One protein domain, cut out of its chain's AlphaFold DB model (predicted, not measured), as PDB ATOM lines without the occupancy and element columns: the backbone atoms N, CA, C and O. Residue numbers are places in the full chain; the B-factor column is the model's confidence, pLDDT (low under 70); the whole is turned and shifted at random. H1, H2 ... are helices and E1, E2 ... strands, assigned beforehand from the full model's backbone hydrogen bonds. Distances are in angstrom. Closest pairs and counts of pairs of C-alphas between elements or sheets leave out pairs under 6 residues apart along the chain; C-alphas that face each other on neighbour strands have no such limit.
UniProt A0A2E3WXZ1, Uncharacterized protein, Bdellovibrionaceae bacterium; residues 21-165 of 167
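This is residues 21 to 165 of the 167 residues of an uncharacterized protein of Bdellovibrionaceae bacterium (UniProt A0A2E3WXZ1). Two antiparallel sheets stand partly face to face as a sandwich with crossed strands, coming close where E7 and E8 of one meet E1, E2 and E6 of the other. Two short helices fill space between them: H1 between E5, E6 and E9, H2 between E4 and E11. The 145 printed residues include two named helices and eleven named strands, in the order E1 E2 H1 E3 E4 E5 E6 E7 E8 H2 E9 E10 E11; the class is mostly strand. The sheets run E1 E2 E6 E5 E4 E3 and E7 E8 E11 E10 E9. The whole is compact, with a radius of gyration of the C-alphas of 14.9 A and spans of 44 by 36 by 31 A.

The larger sheet runs E1, residues 21 to 24, E2, 29 to 35, E6, 87 to 93, E5, 71 to 80, E4, 57 to 65, and E3, 52 to 54; it is twisted. E3 E4 E5 E6 are a meander, each strand the antiparallel neighbour of the one before. Within hydrogen-bond range are N 23 and O 30 of E1 and E2, 2.8 A, N 31 and O 91 of E2 and E6, 2.8 A, N 90 and O 76 of E6 and E5, 2.8 A, N 77 and O 60 of E5 and E4, 2.9 A, and N 52 and O 59 of E3 and E4, 2.8 A. The second sheet runs E7, residues 99 to 102, E8, 107 to 112, E11, 156 to 164, E10, 144 to 150, and E9, 133 to 138; E9 E10 E11 are a meander. Here N 100 and O 109 of E7 and E8 are 2.8 A apart, N 110 and O 161 of E8 and E11 2.8 A, N 160 and O 147 of E11 and E10 2.8 A, and N 148 and O 134 of E10 and E9 2.9 A. In the sandwich, two sheets face to face, the facing parts are 9.6 A centre to centre and the strands stand at 69 degrees. H1, residues 38 to 46, is on the larger sheet at a height of 8.0 A and runs across the strands, at 69 degrees to E6 on the local plane; the closest C-alphas of H1 and E6 are those of Ala 40 and Ser 88, 5.4 A. H1 is also on the second sheet, where the closest C-alphas of H1 and E9 are those of Leu 43 and Phe 137, 6.1 A. H2, residues 117 to 123, is on the second sheet at a height of 7.9 A and runs across the strands, at 76 degrees to E11 on the local plane; their closest C-alphas are those of Ala 118 and Ser 158, 5.2 A. H1 and H2 on one face of the second sheet make two layers, helices on one face of a sheet. In H1 and H2 every O i to N i+4 pair is within hydrogen-bond range.

E1 begins at C-alpha 21, (-26.426, 20.159, -115.022), and E11 ends at C-alpha 164, (-24.869, 13.980, -122.389). From first to last C-alpha E5 measures 27.0 A, E4 25.7 A and E11 24.1 A.

The C-alphas farthest apart are those of Gly 55 and Arg 152, 45.7 A. The printed part has no cut, and no link is long. Mean pLDDT of the printed part is 90.3; residues 35 to 37 and 127 to 132 are under 70.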
ATOM      1  N   ILE A  21     -25.127  19.700-114.519       91.12
ATOM      2  CA  ILE A  21     -26.426  20.159-115.022       91.12
ATOM      3  C   ILE A  21     -26.231  20.840-116.372       91.12
ATOM      4  O   ILE A  21     -25.496  21.822-116.471       91.12
ATOM      5  N   GLY A  22     -26.928  20.361-117.402       92.12
ATOM      6  CA  GLY A  22     -26.929  20.961-118.735       92.12
ATOM      7  C   GLY A  22     -28.192  21.782-119.011       92.12
ATOM      8  O   GLY A  22     -29.308  21.295-118.864       92.12
ATOM      9  N   MET A  23     -28.032  23.022-119.466       94.69
ATOM     10  CA  MET A  23     -29.103  23.900-119.948       94.69
ATOM     11  C   MET A  23     -28.901  24.171-121.437       94.69
ATOM     12  O   MET A  23     -27.853  24.675-121.840       94.69
ATOM     13  N   PHE A  24     -29.906  23.864-122.256       95.06
ATOM     14  CA  PHE A  24     -29.777  23.850-123.713       95.06
ATOM     15  C   PHE A  24     -30.699  24.863-124.382       95.06
ATOM     16  O   PHE A  24     -31.873  24.992-124.041       95.06
ATOM     17  N   SER A  25     -30.163  25.559-125.378       93.44
ATOM     18  CA  SER A  25     -30.903  26.447-126.270       93.44
ATOM     19  C   SER A  25     -30.316  26.372-127.678       93.44
ATOM     20  O   SER A  25     -29.211  25.865-127.871       93.44
ATOM     21  N   SER A  26     -31.020  26.924-128.665       89.06
ATOM     22  CA  SER A  26     -30.516  26.995-130.042       89.06
ATOM     23  C   SER A  26     -29.290  27.900-130.207       89.06
ATOM     24  O   SER A  26     -28.610  27.814-131.222       89.06
ATOM     25  N   GLN A  27     -29.015  28.776-129.235       92.62
ATOM     26  CA  GLN A  27     -27.897  29.724-129.281       92.62
ATOM     27  C   GLN A  27     -26.661  29.217-128.537       92.62
ATOM     28  O   GLN A  27     -25.546  29.583-128.889       92.62
ATOM     29  N   GLN A  28     -26.855  28.411-127.494       95.06
ATOM     30  CA  GLN A  28     -25.778  27.873-126.667       95.06
ATOM     31  C   GLN A  28     -26.268  26.717-125.788       95.06
ATOM     32  O   GLN A  28     -27.449  26.654-125.423       95.06
ATOM     33  N   ALA A  29     -25.329  25.879-125.364       96.38
ATOM     34  CA  ALA A  29     -25.468  25.015-124.199       96.38
ATOM     35  C   ALA A  29     -24.631  25.554-123.036       96.38
ATOM     36  O   ALA A  29     -23.536  26.080-123.235       96.38
ATOM     37  N   VAL A  30     -25.142  25.415-121.817       97.19
ATOM     38  CA  VAL A  30     -24.445  25.773-120.581       97.19
ATOM     39  C   VAL A  30     -24.432  24.556-119.673       97.19
ATOM     40  O   VAL A  30     -25.488  24.087-119.267       97.19
ATOM     41  N   VAL A  31     -23.245  24.066-119.342       95.94
ATOM     42  CA  VAL A  31     -23.038  22.974-118.395       95.94
ATOM     43  C   VAL A  31     -22.466  23.553-117.108       95.94
ATOM     44  O   VAL A  31     -21.435  24.226-117.117       95.94
ATOM     45  N   ILE A  32     -23.156  23.316-116.001       93.56
ATOM     46  CA  ILE A  32     -22.775  23.760-114.666       93.56
ATOM     47  C   ILE A  32     -22.284  22.552-113.875       93.56
ATOM     48  O   ILE A  32     -22.968  21.538-113.802       93.56
ATOM     49  N   ILE A  33     -21.119  22.704-113.249       90.75
ATOM     50  CA  ILE A  33     -20.530  21.743-112.316       90.75
ATOM     51  C   ILE A  33     -20.350  22.504-111.001       90.75
ATOM     52  O   ILE A  33     -19.621  23.503-110.939       90.75
ATOM     53  N   GLN A  34     -21.077  22.111-109.960       81.06
ATOM     54  CA  GLN A  34     -21.155  22.848-108.695       81.06
ATOM     55  C   GLN A  34     -21.050  21.913-107.496       81.06
ATOM     56  O   GLN A  34     -21.600  20.817-107.513       81.06
ATOM     57  N   GLY A  35     -20.433  22.401-106.416       62.94
ATOM     58  CA  GLY A  35     -20.582  21.801-105.093       62.94
ATOM     59  C   GLY A  35     -19.366  21.982-104.190       62.94
ATOM     60  O   GLY A  35     -18.373  22.596-104.566       62.94
ATOM     61  N   GLN A  36     -19.452  21.388-102.997       58.16
ATOM     62  CA  GLN A  36     -18.286  21.009-102.181       58.16
ATOM     63  C   GLN A  36     -17.633  19.726-102.721       58.16
ATOM     64  O   GLN A  36     -17.197  18.869-101.955       58.16
ATOM     65  N   ASP A  37     -17.672  19.535-104.035       65.88
ATOM     66  CA  ASP A  37     -17.353  18.257-104.645       65.88
ATOM     67  C   ASP A  37     -16.010  18.274-105.366       65.88
ATOM     68  O   ASP A  37     -15.513  19.291-105.859       65.88
ATOM     69  N   THR A  38     -15.451  17.073-105.417       81.00
ATOM     70  CA  THR A  38     -14.288  16.699-106.185       81.00
ATOM     71  C   THR A  38     -14.420  17.032-107.667       81.00
ATOM     72  O   THR A  38     -13.412  17.452-108.208       81.00
ATOM     73  N   ASP A  39     -15.582  16.982-108.330       89.75
ATOM     74  CA  ASP A  39     -15.648  17.234-109.782       89.75
ATOM     75  C   ASP A  39     -15.262  18.660-110.180       89.75
ATOM     76  O   ASP A  39     -14.339  18.866-110.975       89.75
ATOM     77  N   ALA A  40     -15.923  19.668-109.604       91.19
ATOM     78  CA  ALA A  40     -15.614  21.065-109.909       91.19
ATOM     79  C   ALA A  40     -14.159  21.395-109.541       91.19
ATOM     80  O   ALA A  40     -13.464  22.089-110.287       91.19
ATOM     81  N   LYS A  41     -13.681  20.853-108.415       91.00
ATOM     82  CA  LYS A  41     -12.293  20.999-107.980       91.00
ATOM     83  C   LYS A  41     -11.307  20.303-108.924       91.00
ATOM     84  O   LYS A  41     -10.309  20.910-109.293       91.00
ATOM     85  N   ASN A  42     -11.597  19.081-109.355       90.69
ATOM     86  CA  ASN A  42     -10.776  18.304-110.277       90.69
ATOM     87  C   ASN A  42     -10.674  19.010-111.625       90.69
ATOM     88  O   ASN A  42      -9.579  19.108-112.171       90.69
ATOM     89  N   LEU A  43     -11.777  19.563-112.140       93.19
ATOM     90  CA  LEU A  43     -11.741  20.351-113.368       93.19
ATOM     91  C   LEU A  43     -10.945  21.652-113.185       93.19
ATOM     92  O   LEU A  43     -10.102  21.974-114.021       93.19
ATOM     93  N   TYR A  44     -11.142  22.370-112.074       93.75
ATOM     94  CA  TYR A  44     -10.353  23.565-111.752       93.75
ATOM     95  C   TYR A  44      -8.850  23.259-111.666       93.75
ATOM     96  O   TYR A  44      -8.028  24.014-112.192       93.75
ATOM     97  N   ASP A  45      -8.473  22.156-111.019       91.62
ATOM     98  CA  ASP A  45      -7.084  21.719-110.861       91.62
ATOM     99  C   ASP A  45      -6.512  21.148-112.172       91.62
ATOM    100  O   ASP A  45      -5.314  21.279-112.443       91.62
ATOM    101  N   ALA A  46      -7.360  20.583-113.037       92.50
ATOM    102  CA  ALA A  46      -6.980  20.159-114.380       92.50
ATOM    103  C   ALA A  46      -6.642  21.352-115.282       92.50
ATOM    104  O   ALA A  46      -5.784  21.217-116.149       92.50
ATOM    105  N   MET A  47      -7.240  22.528-115.080       94.69
ATOM    106  CA  MET A  47      -6.906  23.730-115.852       94.69
ATOM    107  C   MET A  47      -5.525  24.289-115.464       94.69
ATOM    108  O   MET A  47      -5.285  24.673-114.317       94.69
ATOM    109  N   LYS A  48      -4.628  24.426-116.445       93.19
ATOM    110  CA  LYS A  48      -3.304  25.073-116.323       93.19
ATOM    111  C   LYS A  48      -3.334  26.592-116.489       93.19
ATOM    112  O   LYS A  48      -2.287  27.233-116.452       93.19
ATOM    113  N   VAL A  49      -4.519  27.166-116.663       93.12
ATOM    114  CA  VAL A  49      -4.708  28.613-116.738       93.12
ATOM    115  C   VAL A  49      -4.286  29.255-115.413       93.12
ATOM    116  O   VAL A  49      -4.708  28.814-114.340       93.12
ATOM    117  N   THR A  50      -3.455  30.298-115.486       94.31
ATOM    118  CA  THR A  50      -3.071  31.095-114.314       94.31
ATOM    119  C   THR A  50      -4.321  31.735-113.707       94.31
ATOM    120  O   THR A  50      -5.025  32.450-114.421       94.31
ATOM    121  N   PRO A  51      -4.618  31.500-112.418       96.00
ATOM    122  CA  PRO A  51      -5.799  32.076-111.801       96.00
ATOM    123  C   PRO A  51      -5.659  33.591-111.621       96.00
ATOM    124  O   PRO A  51      -4.573  34.097-111.339       96.00
ATOM    125  N   VAL A  52      -6.780  34.297-111.733       97.06
ATOM    126  CA  VAL A  52      -6.916  35.735-111.477       97.06
ATOM    127  C   VAL A  52      -7.724  35.934-110.194       97.06
ATOM    128  O   VAL A  52      -8.714  35.236-109.962       97.06
ATOM    129  N   GLU A  53      -7.299  36.863-109.342       96.25
ATOM    130  CA  GLU A  53      -8.035  37.230-108.130       96.25
ATOM    131  C   GLU A  53      -9.254  38.104-108.456       96.25
ATOM    132  O   GLU A  53      -9.148  39.098-109.172       96.25
ATOM    133  N   ASP A  54     -10.405  37.753-107.878       91.75
ATOM    134  CA  ASP A  54     -11.645  38.537-107.932       91.75
ATOM    135  C   ASP A  54     -12.276  38.589-106.532       91.75
ATOM    136  O   ASP A  54     -13.019  37.696-106.106       91.75
ATOM    137  N   GLY A  55     -11.900  39.608-105.756       92.62
ATOM    138  CA  GLY A  55     -12.272  39.716-104.346       92.62
ATOM    139  C   GLY A  55     -11.787  38.505-103.540       92.62
ATOM    140  O   GLY A  55     -10.600  38.210-103.510       92.62
ATOM    141  N   ASN A  56     -12.711  37.775-102.906       91.88
ATOM    142  CA  ASN A  56     -12.407  36.565-102.124       91.88
ATOM    143  C   ASN A  56     -12.407  35.278-102.971       91.88
ATOM    144  O   ASN A  56     -12.716  34.197-102.460       91.88
ATOM    145  N   ARG A  57     -12.148  35.376-104.279       94.31
ATOM    146  CA  ARG A  57     -12.196  34.249-105.220       94.31
ATOM    147  C   ARG A  57     -10.953  34.204-106.100       94.31
ATOM    148  O   ARG A  57     -10.292  35.220-106.300       94.31
ATOM    149  N   LEU A  58     -10.659  33.017-106.616       96.31
ATOM    150  CA  LEU A  58      -9.676  32.766-107.667       96.31
ATOM    151  C   LEU A  58     -10.402  32.206-108.888       96.31
ATOM    152  O   LEU A  58     -11.091  31.190-108.779       96.31
ATOM    153  N   GLN A  59     -10.239  32.845-110.039       96.88
ATOM    154  CA  GLN A  59     -10.914  32.483-111.283       96.88
ATOM    155  C   GLN A  59      -9.918  31.976-112.319       96.88
ATOM    156  O   GLN A  59      -8.878  32.589-112.535       96.88
ATOM    157  N   LYS A  60     -10.247  30.867-112.979       97.00
ATOM    158  CA  LYS A  60      -9.573  30.389-114.187       97.00
ATOM    159  C   LYS A  60     -10.571  30.440-115.329       97.00
ATOM    160  O   LYS A  60     -11.643  29.849-115.222       97.00
ATOM    161  N   GLU A  61     -10.212  31.120-116.408       96.88
ATOM    162  CA  GLU A  61     -11.044  31.222-117.603       96.88
ATOM    163  C   GLU A  61     -10.266  30.745-118.827       96.88
ATOM    164  O   GLU A  61      -9.161  31.209-119.099       96.88
ATOM    165  N   LEU A  62     -10.862  29.819-119.568       95.56
ATOM    166  CA  LEU A  62     -10.397  29.389-120.876       95.56
ATOM    167  C   LEU A  62     -11.467  29.739-121.902       95.56
ATOM    168  O   LEU A  62     -12.623  29.361-121.730       95.56
ATOM    169  N   VAL A  63     -11.084  30.412-122.983       95.75
ATOM    170  CA  VAL A  63     -11.977  30.688-124.112       95.75
ATOM    171  C   VAL A  63     -11.310  30.199-125.383       95.75
ATOM    172  O   VAL A  63     -10.204  30.633-125.704       95.75
ATOM    173  N   HIS A  64     -11.995  29.322-126.115       95.62
ATOM    174  CA  HIS A  64     -11.569  28.897-127.443       95.62
ATOM    175  C   HIS A  64     -12.421  29.571-128.512       95.62
ATOM    176  O   HIS A  64     -13.648  29.641-128.391       95.62
ATOM    177  N   ARG A  65     -11.758  30.043-129.567       93.69
ATOM    178  CA  ARG A  65     -12.374  30.735-130.699       93.69
ATOM    179  C   ARG A  65     -11.943  30.101-132.007       93.69
ATOM    180  O   ARG A  65     -10.820  29.619-132.121       93.69
ATOM    181  N   THR A  66     -12.807  30.166-133.009       85.62
ATOM    182  CA  THR A  66     -12.440  29.836-134.386       85.62
ATOM    183  C   THR A  66     -11.436  30.853-134.940       85.62
ATOM    184  O   THR A  66     -11.249  31.946-134.397       85.62
ATOM    185  N   MET A  67     -10.839  30.543-136.095       81.38
ATOM    186  CA  MET A  67      -9.999  31.496-136.834       81.38
ATOM    187  C   MET A  67     -10.746  32.782-137.228       81.38
ATOM    188  O   MET A  67     -10.120  33.817-137.442       81.38
ATOM    189  N   GLN A  68     -12.078  32.728-137.324       85.06
ATOM    190  CA  GLN A  68     -12.951  33.870-137.601       85.06
ATOM    191  C   GLN A  68     -13.328  34.659-136.333       85.06
ATOM    192  O   GLN A  68     -14.150  35.568-136.408       85.06
ATOM    193  N   ALA A  69     -12.707  34.346-135.189       85.25
ATOM    194  CA  ALA A  69     -12.967  34.944-133.880       85.25
ATOM    195  C   ALA A  69     -14.386  34.696-133.333       85.25
ATOM    196  O   ALA A  69     -14.866  35.455-132.492       85.25
ATOM    197  N   GLU A  70     -15.040  33.621-133.771       88.62
ATOM    198  CA  GLU A  70     -16.304  33.163-133.192       88.62
ATOM    199  C   GLU A  70     -16.003  32.288-131.971       88.62
ATOM    200  O   GLU A  70     -15.189  31.367-132.059       88.62
ATOM    201  N   ASP A  71     -16.635  32.567-130.831       93.19
ATOM    202  CA  ASP A  71     -16.486  31.739-129.631       93.19
ATOM    203  C   ASP A  71     -17.027  30.327-129.907       93.19
ATOM    204  O   ASP A  71     -18.150  30.166-130.375       93.19
ATOM    205  N   VAL A  72     -16.231  29.299-129.608       96.00
ATOM    206  CA  VAL A  72     -16.644  27.886-129.695       96.00
ATOM    207  C   VAL A  72     -17.090  27.411-128.321       96.00
ATOM    208  O   VAL A  72     -18.180  26.862-128.158       96.00
ATOM    209  N   PHE A  73     -16.256  27.651-127.309       97.75
ATOM    210  CA  PHE A  73     -16.620  27.421-125.922       97.75
ATOM    211  C   PHE A  73     -15.871  28.365-124.979       97.75
ATOM    212  O   PHE A  73     -14.779  28.847-125.290       97.75
ATOM    213  N   SER A  74     -16.438  28.569-123.794       97.56
ATOM    214  CA  SER A  74     -15.732  29.128-122.646       97.56
ATOM    215  C   SER A  74     -15.918  28.252-121.416       97.56
ATOM    216  O   SER A  74     -17.004  27.742-121.159       97.56
ATOM    217  N   LEU A  75     -14.845  28.056-120.659       97.81
ATOM    218  CA  LEU A  75     -14.840  27.345-119.390       97.81
ATOM    219  C   LEU A  75     -14.345  28.298-118.307       97.81
ATOM    220  O   LEU A  75     -13.177  28.683-118.301       97.81
ATOM    221  N   LEU A  76     -15.238  28.656-117.391       97.31
ATOM    222  CA  LEU A  76     -14.939  29.493-116.238       97.31
ATOM    223  C   LEU A  76     -15.057  28.657-114.971       97.31
ATOM    224  O   LEU A  76     -16.143  28.176-114.655       97.31
ATOM    225  N   CYS A  77     -13.971  28.542-114.217       95.44
ATOM    226  CA  CYS A  77     -13.976  27.919-112.904       95.44
ATOM    227  C   CYS A  77     -13.581  28.923-111.819       95.44
ATOM    228  O   CYS A  77     -12.597  29.648-111.945       95.44
ATOM    229  N   THR A  78     -14.344  28.946-110.731       94.75
ATOM    230  CA  THR A  78     -14.176  29.857-109.597       94.75
ATOM    231  C   THR A  78     -13.979  29.055-108.317       94.75
ATOM    232  O   THR A  78     -14.823  28.226-107.989       94.75
ATOM    233  N   SER A  79     -12.915  29.349-107.571       93.69
ATOM    234  CA  SER A  79     -12.649  28.806-106.232       93.69
ATOM    235  C   SER A  79     -12.757  29.906-105.180       93.69
ATOM    236  O   SER A  79     -12.266  31.017-105.387       93.69
ATOM    237  N   SER A  80     -13.363  29.619-104.029       91.00
ATOM    238  CA  SER A  80     -13.358  30.536-102.881       91.00
ATOM    239  C   SER A  80     -11.999  30.530-102.173       91.00
ATOM    240  O   SER A  80     -11.427  29.474-101.922       91.00
ATOM    241  N   GLN A  81     -11.492  31.709-101.805       91.25
ATOM    242  CA  GLN A  81     -10.287  31.841-100.975       91.25
ATOM    243  C   GLN A  81     -10.578  31.604 -99.483       91.25
ATOM    244  O   GLN A  81      -9.687  31.233 -98.727       91.25
ATOM    245  N   LEU A  82     -11.831  31.800 -99.052       89.62
ATOM    246  CA  LEU A  82     -12.259  31.573 -97.664       89.62
ATOM    247  C   LEU A  82     -12.540  30.094 -97.372       89.62
ATOM    248  O   LEU A  82     -12.448  29.661 -96.228       89.62
ATOM    249  N   ASN A  83     -12.927  29.340 -98.401       87.31
ATOM    250  CA  ASN A  83     -13.159  27.904 -98.325       87.31
ATOM    251  C   ASN A  83     -12.785  27.266 -99.677       87.31
ATOM    252  O   ASN A  83     -13.625  27.264-100.577       87.31
ATOM    253  N   PRO A  84     -11.553  26.746 -99.825       83.44
ATOM    254  CA  PRO A  84     -11.053  26.175-101.080       83.44
ATOM    255  C   PRO A  84     -11.841  24.974-101.616       83.44
ATOM    256  O   PRO A  84     -11.684  24.631-102.785       83.44
ATOM    257  N   ASP A  85     -12.691  24.352-100.796       82.00
ATOM    258  CA  ASP A  85     -13.551  23.247-101.228       82.00
ATOM    259  C   ASP A  85     -14.804  23.748-101.966       82.00
ATOM    260  O   ASP A  85     -15.505  22.973-102.605       82.00
ATOM    261  N   LEU A  86     -15.101  25.053-101.905       86.56
ATOM    262  CA  LEU A  86     -16.186  25.665-102.670       86.56
ATOM    263  C   LEU A  86     -15.685  26.076-104.051       86.56
ATOM    264  O   LEU A  86     -15.183  27.193-104.239       86.56
ATOM    265  N   VAL A  87     -15.880  25.174-105.013       90.50
ATOM    266  CA  VAL A  87     -15.536  25.374-106.421       90.50
ATOM    267  C   VAL A  87     -16.789  25.272-107.291       90.50
ATOM    268  O   VAL A  87     -17.683  24.460-107.058       90.50
ATOM    269  N   SER A  88     -16.868  26.112-108.319       92.38
ATOM    270  CA  SER A  88     -17.873  25.989-109.374       92.38
ATOM    271  C   SER A  88     -17.227  26.198-110.730       92.38
ATOM    272  O   SER A  88     -16.476  27.154-110.911       92.38
ATOM    273  N   CYS A  89     -17.553  25.328-111.678       94.94
ATOM    274  CA  CYS A  89     -17.174  25.446-113.074       94.94
ATOM    275  C   CYS A  89     -18.422  25.618-113.938       94.94
ATOM    276  O   CYS A  89     -19.461  25.005-113.702       94.94
ATOM    277  N   THR A  90     -18.331  26.473-114.947       96.88
ATOM    278  CA  THR A  90     -19.365  26.669-115.962       96.88
ATOM    279  C   THR A  90     -18.722  26.573-117.333       96.88
ATOM    280  O   THR A  90     -17.855  27.377-117.669       96.88
ATOM    281  N   LEU A  91     -19.173  25.604-118.119       97.94
ATOM    282  CA  LEU A  91     -18.841  25.454-119.527       97.94
ATOM    283  C   LEU A  91     -19.984  26.039-120.359       97.94
ATOM    284  O   LEU A  91     -21.132  25.627-120.220       97.94
ATOM    285  N   LYS A  92     -19.680  26.977-121.247       98.25
ATOM    286  CA  LYS A  92     -20.598  27.465-122.278       98.25
ATOM    287  C   LYS A  92     -20.100  26.986-123.627       98.25
ATOM    288  O   LYS A  92     -18.919  27.136-123.913       98.25
ATOM    289  N   VAL A  93     -20.987  26.436-124.445       98.06
ATOM    290  CA  VAL A  93     -20.677  25.951-125.792       98.06
ATOM    291  C   VAL A  93     -21.613  26.622-126.781       98.06
ATOM    292  O   VAL A  93     -22.831  26.601-126.597       98.06
ATOM    293  N   PHE A  94     -21.038  27.192-127.832       96.81
ATOM    294  CA  PHE A  94     -21.758  27.886-128.889       96.81
ATOM    295  C   PHE A  94     -21.750  27.024-130.157       96.81
ATOM    296  O   PHE A  94     -20.685  26.530-130.542       96.81
ATOM    297  N   PRO A  95     -22.904  26.813-130.815       95.25
ATOM    298  CA  PRO A  95     -22.963  26.057-132.059       95.25
ATOM    299  C   PRO A  95     -22.026  26.643-133.121       95.25
ATOM    300  O   PRO A  95     -22.063  27.838-133.401       95.25
ATOM    301  N   SER A  96     -21.198  25.795-133.727       94.44
ATOM    302  CA  SER A  96     -20.238  26.177-134.769       94.44
ATOM    303  C   SER A  96     -19.842  24.961-135.612       94.44
ATOM    304  O   SER A  96     -20.322  23.848-135.395       94.44
ATOM    305  N   SER A  97     -18.921  25.133-136.562       92.62
ATOM    306  CA  SER A  97     -18.335  24.002-137.300       92.62
ATOM    307  C   SER A  97     -17.547  23.029-136.410       92.62
ATOM    308  O   SER A  97     -17.332  21.887-136.810       92.62
ATOM    309  N   GLN A  98     -17.133  23.464-135.216       94.81
ATOM    310  CA  GLN A  98     -16.388  22.666-134.237       94.81
ATOM    311  C   GLN A  98     -17.252  22.226-133.045       94.81
ATOM    312  O   GLN A  98     -16.777  21.459-132.212       94.81
ATOM    313  N   ALA A  99     -18.498  22.697-132.931       96.44
ATOM    314  CA  ALA A  99     -19.355  22.421-131.783       96.44
ATOM    315  C   ALA A  99     -20.811  22.189-132.189       96.44
ATOM    316  O   ALA A  99     -21.460  23.040-132.792       96.44
ATOM    317  N   ILE A 100     -21.339  21.035-131.797       96.44
ATOM    318  CA  ILE A 100     -22.721  20.627-132.014       96.44
ATOM    319  C   ILE A 100     -23.448  20.710-130.675       96.44
ATOM    320  O   ILE A 100     -22.989  20.155-129.678       96.44
ATOM    321  N   VAL A 101     -24.600  21.376-130.670       96.06
ATOM    322  CA  VAL A 101     -25.515  21.436-129.528       96.06
ATOM    323  C   VAL A 101     -26.856  20.868-129.972       96.06
ATOM    324  O   VAL A 101     -27.485  21.405-130.883       96.06
ATOM    325  N   ASN A 102     -27.301  19.789-129.334       94.88
ATOM    326  CA  ASN A 102     -28.606  19.191-129.573       94.88
ATOM    327  C   ASN A 102     -29.533  19.496-128.393       94.88
ATOM    328  O   ASN A 102     -29.337  19.012-127.280       94.88
ATOM    329  N   THR A 103     -30.553  20.310-128.652       92.88
ATOM    330  CA  THR A 103     -31.501  20.757-127.628       92.88
ATOM    331  C   THR A 103     -32.555  19.714-127.274       92.88
ATOM    332  O   THR A 103     -33.045  19.727-126.153       92.88
ATOM    333  N   GLU A 104     -32.920  18.837-128.210       91.00
ATOM    334  CA  GLU A 104     -33.985  17.842-128.018       91.00
ATOM    335  C   GLU A 104     -33.502  16.691-127.138       91.00
ATOM    336  O   GLU A 104     -34.133  16.356-126.142       91.00
ATOM    337  N   SER A 105     -32.335  16.141-127.473       91.44
ATOM    338  CA  SER A 105     -31.702  15.035-126.753       91.44
ATOM    339  C   SER A 105     -30.696  15.503-125.691       91.44
ATOM    340  O   SER A 105     -29.942  14.683-125.180       91.44
ATOM    341  N   ARG A 106     -30.638  16.815-125.405       93.88
ATOM    342  CA  ARG A 106     -29.808  17.450-124.356       93.88
ATOM    343  C   ARG A 106     -28.368  16.926-124.299       93.88
ATOM    344  O   ARG A 106     -27.864  16.503-123.259       93.88
ATOM    345  N   TRP A 107     -27.689  16.984-125.439       95.88
ATOM    346  CA  TRP A 107     -26.269  16.648-125.536       95.88
ATOM    347  C   TRP A 107     -25.510  17.693-126.346       95.88
ATOM    348  O   TRP A 107     -26.079  18.427-127.159       95.88
ATOM    349  N   LEU A 108     -24.206  17.764-126.117       96.88
ATOM    350  CA  LEU A 108     -23.287  18.570-126.909       96.88
ATOM    351  C   LEU A 108     -22.006  17.798-127.195       96.88
ATOM    352  O   LEU A 108     -21.610  16.909-126.439       96.88
ATOM    353  N   HIS A 109     -21.349  18.185-128.277       97.50
ATOM    354  CA  HIS A 109     -20.030  17.701-128.648       97.50
ATOM    355  C   HIS A 109     -19.218  18.861-129.214       97.50
ATOM    356  O   HIS A 109     -19.651  19.516-130.159       97.50
ATOM    357  N   VAL A 110     -18.032  19.088-128.666       97.75
ATOM    358  CA  VAL A 110     -17.009  19.973-129.223       97.75
ATOM    359  C   VAL A 110     -15.880  19.100-129.747       97.75
ATOM    360  O   VAL A 110     -15.300  18.339-128.977       97.75
ATOM    361  N   GLY A 111     -15.552  19.223-131.029       96.69
ATOM    362  CA  GLY A 111     -14.484  18.481-131.690       96.69
ATOM    363  C   GLY A 111     -13.499  19.420-132.378       96.69
ATOM    364  O   GLY A 111     -13.781  19.952-133.452       96.69
ATOM    365  N   ILE A 112     -12.320  19.593-131.781       94.50
ATOM    366  CA  ILE A 112     -11.227  20.397-132.337       94.50
ATOM    367  C   ILE A 112     -10.182  19.434-132.888       94.50
ATOM    368  O   ILE A 112      -9.522  18.733-132.124       94.50
ATOM    369  N   ASN A 113     -10.046  19.392-134.214       91.94
ATOM    370  CA  ASN A 113      -9.175  18.447-134.931       91.94
ATOM    371  C   ASN A 113      -8.094  19.148-135.773       91.94
ATOM    372  O   ASN A 113      -7.413  18.506-136.570       91.94
ATOM    373  N   ASP A 114      -7.974  20.471-135.657       87.50
ATOM    374  CA  ASP A 114      -6.945  21.232-136.360       87.50
ATOM    375  C   ASP A 114      -5.575  21.064-135.677       87.50
ATOM    376  O   ASP A 114      -5.467  21.079-134.449       87.50
ATOM    377  N   GLN A 115      -4.524  20.916-136.488       83.50
ATOM    378  CA  GLN A 115      -3.155  20.642-136.032       83.50
ATOM    379  C   GLN A 115      -2.519  21.793-135.230       83.50
ATOM    380  O   GLN A 115      -1.474  21.597-134.611       83.50
ATOM    381  N   PHE A 116      -3.111  22.989-135.247       85.56
ATOM    382  CA  PHE A 116      -2.684  24.137-134.452       85.56
ATOM    383  C   PHE A 116      -3.605  24.350-133.248       85.56
ATOM    384  O   PHE A 116      -3.108  24.484-132.124       85.56
ATOM    385  N   ASP A 117      -4.925  24.322-133.455       89.69
ATOM    386  CA  ASP A 117      -5.898  24.602-132.393       89.69
ATOM    387  C   ASP A 117      -5.935  23.493-131.335       89.69
ATOM    388  O   ASP A 117      -5.901  23.786-130.136       89.69
ATOM    389  N   ALA A 118      -5.957  22.218-131.744       91.44
ATOM    390  CA  ALA A 118      -6.102  21.107-130.802       91.44
ATOM    391  C   ALA A 118      -4.925  21.026-129.811       91.44
ATOM    392  O   ALA A 118      -5.177  20.977-128.601       91.44
ATOM    393  N   PRO A 119      -3.647  21.100-130.247       90.50
ATOM    394  CA  PRO A 119      -2.534  21.210-129.313       90.50
ATOM    395  C   PRO A 119      -2.588  22.481-128.469       90.50
ATOM    396  O   PRO A 119      -2.159  22.444-127.319       90.50
ATOM    397  N   SER A 120      -3.085  23.600-129.012       90.62
ATOM    398  CA  SER A 120      -3.165  24.854-128.263       90.62
ATOM    399  C   SER A 120      -4.101  24.738-127.070       90.62
ATOM    400  O   SER A 120      -3.649  24.931-125.944       90.62
ATOM    401  N   VAL A 121      -5.345  24.321-127.297       91.44
ATOM    402  CA  VAL A 121      -6.337  24.124-126.230       91.44
ATOM    403  C   VAL A 121      -5.882  23.038-125.253       91.44
ATOM    404  O   VAL A 121      -5.993  23.184-124.039       91.44
ATOM    405  N   ALA A 122      -5.281  21.954-125.752       91.31
ATOM    406  CA  ALA A 122      -4.796  20.868-124.904       91.31
ATOM    407  C   ALA A 122      -3.643  21.264-123.960       91.31
ATOM    408  O   ALA A 122      -3.405  20.545-122.980       91.31
ATOM    409  N   ARG A 123      -2.904  22.351-124.240       90.00
ATOM    410  CA  ARG A 123      -1.860  22.878-123.339       90.00
ATOM    411  C   ARG A 123      -2.439  23.568-122.111       90.00
ATOM    412  O   ARG A 123      -1.757  23.586-121.087       90.00
ATOM    413  N   ASP A 124      -3.677  24.047-122.188       92.06
ATOM    414  CA  ASP A 124      -4.373  24.701-121.076       92.06
ATOM    415  C   ASP A 124      -4.912  23.701-120.043       92.06
ATOM    416  O   ASP A 124      -5.514  24.097-119.046       92.06
ATOM    417  N   PHE A 125      -4.624  22.407-120.227       91.19
ATOM    418  CA  PHE A 125      -4.987  21.336-119.308       91.19
ATOM    419  C   PHE A 125      -3.791  20.464-118.877       91.19
ATOM    420  O   PHE A 125      -2.834  20.197-119.621       91.19
ATOM    421  N   ASN A 126      -3.847  19.989-117.634       79.94
ATOM    422  CA  ASN A 126      -3.057  18.883-117.105       79.94
ATOM    423  C   ASN A 126      -3.466  17.571-117.795       79.94
ATOM    424  O   ASN A 126      -4.528  17.476-118.402       79.94
ATOM    425  N   HIS A 127      -2.579  16.573-117.780       68.12
ATOM    426  CA  HIS A 127      -2.851  15.267-118.380       68.12
ATOM    427  C   HIS A 127      -2.704  14.169-117.335       68.12
ATOM    428  O   HIS A 127      -1.726  14.158-116.586       68.12
ATOM    429  N   THR A 128      -3.638  13.225-117.338       55.81
ATOM    430  CA  THR A 128      -3.470  11.904-116.733       55.81
ATOM    431  C   THR A 128      -3.303  10.887-117.871       55.81
ATOM    432  O   THR A 128      -3.812  11.064-118.979       55.81
ATOM    433  N   GLY A 129      -2.405   9.919-117.680       53.53
ATOM    434  CA  GLY A 129      -1.754   9.208-118.784       53.53
ATOM    435  C   GLY A 129      -2.545   8.051-119.401       53.53
ATOM    436  O   GLY A 129      -2.879   7.097-118.709       53.53
ATOM    437  N   ASP A 130      -2.672   8.084-120.729       55.53
ATOM    438  CA  ASP A 130      -2.687   6.942-121.655       55.53
ATOM    439  C   ASP A 130      -2.076   7.422-122.998       55.53
ATOM    440  O   ASP A 130      -2.119   8.604-123.340       55.53
ATOM    441  N   ARG A 131      -1.398   6.519-123.718       58.62
ATOM    442  CA  ARG A 131      -0.600   6.793-124.928       58.62
ATOM    443  C   ARG A 131      -1.460   7.138-126.148       58.62
ATOM    444  O   ARG A 131      -0.921   7.655-127.121       58.62
ATOM    445  N   TYR A 132      -2.757   6.832-126.111       63.66
ATOM    446  CA  TYR A 132      -3.681   7.031-127.236       63.66
ATOM    447  C   TYR A 132      -4.798   8.033-126.936       63.66
ATOM    448  O   TYR A 132      -5.204   8.782-127.826       63.66
ATOM    449  N   ARG A 133      -5.253   8.099-125.679       74.69
ATOM    450  CA  ARG A 133      -6.236   9.074-125.205       74.69
ATOM    451  C   ARG A 133      -5.775   9.660-123.878       74.69
ATOM    452  O   ARG A 133      -5.612   8.942-122.908       74.69
ATOM    453  N   GLY A 134      -5.580  10.970-123.826       84.81
ATOM    454  CA  GLY A 134      -5.337  11.666-122.568       84.81
ATOM    455  C   GLY A 134      -6.669  12.097-121.981       84.81
ATOM    456  O   GLY A 134      -7.283  13.026-122.509       84.81
ATOM    457  N   GLU A 135      -7.118  11.438-120.916       90.12
ATOM    458  CA  GLU A 135      -8.230  11.954-120.123       90.12
ATOM    459  C   GLU A 135      -7.800  13.269-119.461       90.12
ATOM    460  O   GLU A 135      -6.708  13.382-118.898       90.12
ATOM    461  N   VAL A 136      -8.638  14.296-119.604       91.25
ATOM    462  CA  VAL A 136      -8.447  15.589-118.938       91.25
ATOM    463  C   VAL A 136      -9.352  15.664-117.719       91.25
ATOM    464  O   VAL A 136      -8.900  16.045-116.642       91.25
ATOM    465  N   PHE A 137     -10.622  15.303-117.894       92.25
ATOM    466  CA  PHE A 137     -11.627  15.327-116.843       92.25
ATOM    467  C   PHE A 137     -12.800  14.420-117.219       92.25
ATOM    468  O   PHE A 137     -13.255  14.468-118.362       92.25
ATOM    469  N   LYS A 138     -13.319  13.662-116.252       91.94
ATOM    470  CA  LYS A 138     -14.601  12.951-116.310       91.94
ATOM    471  C   LYS A 138     -15.385  13.308-115.055       91.94
ATOM    472  O   LYS A 138     -14.823  13.183-113.969       91.94
ATOM    473  N   SER A 139     -16.636  13.734-115.196       91.69
ATOM    474  CA  SER A 139     -17.511  13.893-114.032       91.69
ATOM    475  C   SER A 139     -17.886  12.528-113.445       91.69
ATOM    476  O   SER A 139     -17.954  11.528-114.167       91.69
ATOM    477  N   LEU A 140     -18.136  12.471-112.136       89.50
ATOM    478  CA  LEU A 140     -18.531  11.247-111.427       89.50
ATOM    479  C   LEU A 140     -19.873  10.691-111.910       89.50
ATOM    480  O   LEU A 140     -20.068   9.477-111.908       89.50
ATOM    481  N   ASP A 141     -20.781  11.569-112.333       88.75
ATOM    482  CA  ASP A 141     -22.058  11.204-112.956       88.75
ATOM    483  C   ASP A 141     -21.922  10.808-114.435       88.75
ATOM    484  O   ASP A 141     -22.921  10.548-115.098       88.75
ATOM    485  N   GLU A 142     -20.693  10.785-114.957       91.06
ATOM    486  CA  GLU A 142     -20.321  10.444-116.331       91.06
ATOM    487  C   GLU A 142     -20.985  11.297-117.426       91.06
ATOM    488  O   GLU A 142     -20.830  11.008-118.614       91.06
ATOM    489  N   LYS A 143     -21.671  12.384-117.050       93.19
ATOM    490  CA  LYS A 143     -22.369  13.260-117.995       93.19
ATOM    491  C   LYS A 143     -21.428  14.159-118.775       93.19
ATOM    492  O   LYS A 143     -21.771  14.503-119.897       93.19
ATOM    493  N   LEU A 144     -20.290  14.576-118.211       95.19
ATOM    494  CA  LEU A 144     -19.305  15.442-118.868       95.19
ATOM    495  C   LEU A 144     -17.964  14.730-119.005       95.19
ATOM    496  O   LEU A 144     -17.381  14.260-118.025       95.19
ATOM    497  N   TYR A 145     -17.431  14.748-120.223       94.75
ATOM    498  CA  TYR A 145     -16.131  14.187-120.526       94.75
ATOM    499  C   TYR A 145     -15.275  15.145-121.350       94.75
ATOM    500  O   TYR A 145     -15.716  15.687-122.362       94.75
ATOM    501  N   ILE A 146     -14.033  15.351-120.918       95.25
ATOM    502  CA  ILE A 146     -13.030  16.169-121.601       95.25
ATOM    503  C   ILE A 146     -11.801  15.302-121.819       95.25
ATOM    504  O   ILE A 146     -11.241  14.727-120.880       95.25
ATOM    505  N   TYR A 147     -11.361  15.205-123.066       94.19
ATOM    506  CA  TYR A 147     -10.224  14.371-123.418       94.19
ATOM    507  C   TYR A 147      -9.523  14.874-124.673       94.19
ATOM    508  O   TYR A 147     -10.040  15.679-125.442       94.19
ATOM    509  N   LYS A 148      -8.323  14.354-124.892       91.94
ATOM    510  CA  LYS A 148      -7.548  14.556-126.114       91.94
ATOM    511  C   LYS A 148      -7.099  13.228-126.688       91.94
ATOM    512  O   LYS A 148      -6.945  12.255-125.950       91.94
ATOM    513  N   THR A 149      -6.876  13.185-127.990       92.12
ATOM    514  CA  THR A 149      -6.293  12.018-128.661       92.12
ATOM    515  C   THR A 149      -4.917  12.354-129.205       92.12
ATOM    516  O   THR A 149      -4.583  13.528-129.382       92.12
ATOM    517  N   PHE A 150      -4.110  11.325-129.446       90.38
ATOM    518  CA  PHE A 150      -2.764  11.476-129.984       90.38
ATOM    519  C   PHE A 150      -2.630  10.791-131.343       90.38
ATOM    520  O   PHE A 150      -3.265   9.768-131.609       90.38
ATOM    521  N   ASP A 151      -1.791  11.351-132.210       89.25
ATOM    522  CA  ASP A 151      -1.424  10.726-133.472       89.25
ATOM    523  C   ASP A 151      -0.388   9.599-133.261       89.25
ATOM    524  O   ASP A 151       0.010   9.257-132.146       89.25
ATOM    525  N   ARG A 152       0.095   8.999-134.356       86.94
ATOM    526  CA  ARG A 152       1.103   7.923-134.285       86.94
ATOM    527  C   ARG A 152       2.474   8.386-133.777       86.94
ATOM    528  O   ARG A 152       3.309   7.534-133.479       86.94
ATOM    529  N   ARG A 153       2.734   9.695-133.744       87.75
ATOM    530  CA  ARG A 153       3.974  10.315-133.259       87.75
ATOM    531  C   ARG A 153       3.874  10.690-131.778       87.75
ATOM    532  O   ARG A 153       4.906  10.949-131.165       87.75
ATOM    533  N   GLY A 154       2.671  10.643-131.202       85.88
ATOM    534  CA  GLY A 154       2.391  11.068-129.833       85.88
ATOM    535  C   GLY A 154       2.034  12.552-129.722       85.88
ATOM    536  O   GLY A 154       1.925  13.059-128.607       85.88
ATOM    537  N   ASP A 155       1.842  13.241-130.850       88.19
ATOM    538  CA  ASP A 155       1.394  14.631-130.880       88.19
ATOM    539  C   ASP A 155      -0.126  14.690-130.685       88.19
ATOM    540  O   ASP A 155      -0.847  13.770-131.071       88.19
ATOM    541  N   VAL A 156      -0.639  15.763-130.073       91.06
ATOM    542  CA  VAL A 156      -2.091  15.934-129.876       91.06
ATOM    543  C   VAL A 156      -2.782  16.058-131.236       91.06
ATOM    544  O   VAL A 156      -2.525  17.005-131.973       91.06
ATOM    545  N   ALA A 157      -3.672  15.115-131.542       92.38
ATOM    546  CA  ALA A 157      -4.424  15.057-132.794       92.38
ATOM    547  C   ALA A 157      -5.805  15.711-132.681       92.38
ATOM    548  O   ALA A 157      -6.274  16.338-133.629       92.38
ATOM    549  N   SER A 158      -6.461  15.569-131.528       94.25
ATOM    550  CA  SER A 158      -7.749  16.206-131.272       94.25
ATOM    551  C   SER A 158      -7.932  16.585-129.812       94.25
ATOM    552  O   SER A 158      -7.319  15.992-128.919       94.25
ATOM    553  N   PHE A 159      -8.818  17.548-129.579       95.56
ATOM    554  CA  PHE A 159      -9.361  17.893-128.274       95.56
ATOM    555  C   PHE A 159     -10.886  17.829-128.334       95.56
ATOM    556  O   PHE A 159     -11.499  18.341-129.276       95.56
ATOM    557  N   THR A 160     -11.491  17.195-127.335       97.06
ATOM    558  CA  THR A 160     -12.919  16.907-127.325       97.06
ATOM    559  C   THR A 160     -13.548  17.222-125.975       97.06
ATOM    560  O   THR A 160     -12.988  16.891-124.928       97.06
ATOM    561  N   ILE A 161     -14.732  17.835-126.023       97.94
ATOM    562  CA  ILE A 161     -15.638  18.001-124.885       97.94
ATOM    563  C   ILE A 161     -16.978  17.375-125.258       97.94
ATOM    564  O   ILE A 161     -17.563  17.734-126.277       97.94
ATOM    565  N   GLU A 162     -17.483  16.478-124.430       97.50
ATOM    566  CA  GLU A 162     -18.780  15.834-124.607       97.50
ATOM    567  C   GLU A 162     -19.605  16.022-123.352       97.50
ATOM    568  O   GLU A 162     -19.115  15.774-122.253       97.50
ATOM    569  N   PHE A 163     -20.860  16.430-123.517       97.00
ATOM    570  CA  PHE A 163     -21.836  16.299-122.448       97.00
ATOM    571  C   PHE A 163     -23.078  15.579-122.951       97.00
ATOM    572  O   PHE A 163     -23.561  15.874-124.047       97.00
ATOM    573  N   LYS A 164     -23.617  14.681-122.130       94.75
ATOM    574  CA  LYS A 164     -24.869  13.980-122.389       94.75
ATOM    575  C   LYS A 164     -25.649  13.802-121.090       94.75
ATOM    576  O   LYS A 164     -25.141  13.224-120.137       94.75
ATOM    577  N   GLU A 165     -26.894  14.264-121.072       87.56
ATOM    578  CA  GLU A 165     -27.857  13.835-120.055       87.56
ATOM    579  C   GLU A 165     -28.293  12.402-120.400       87.56
ATOM    580  O   GLU A 165     -28.757  12.153-121.513       87.56
TER     581      GLU A 165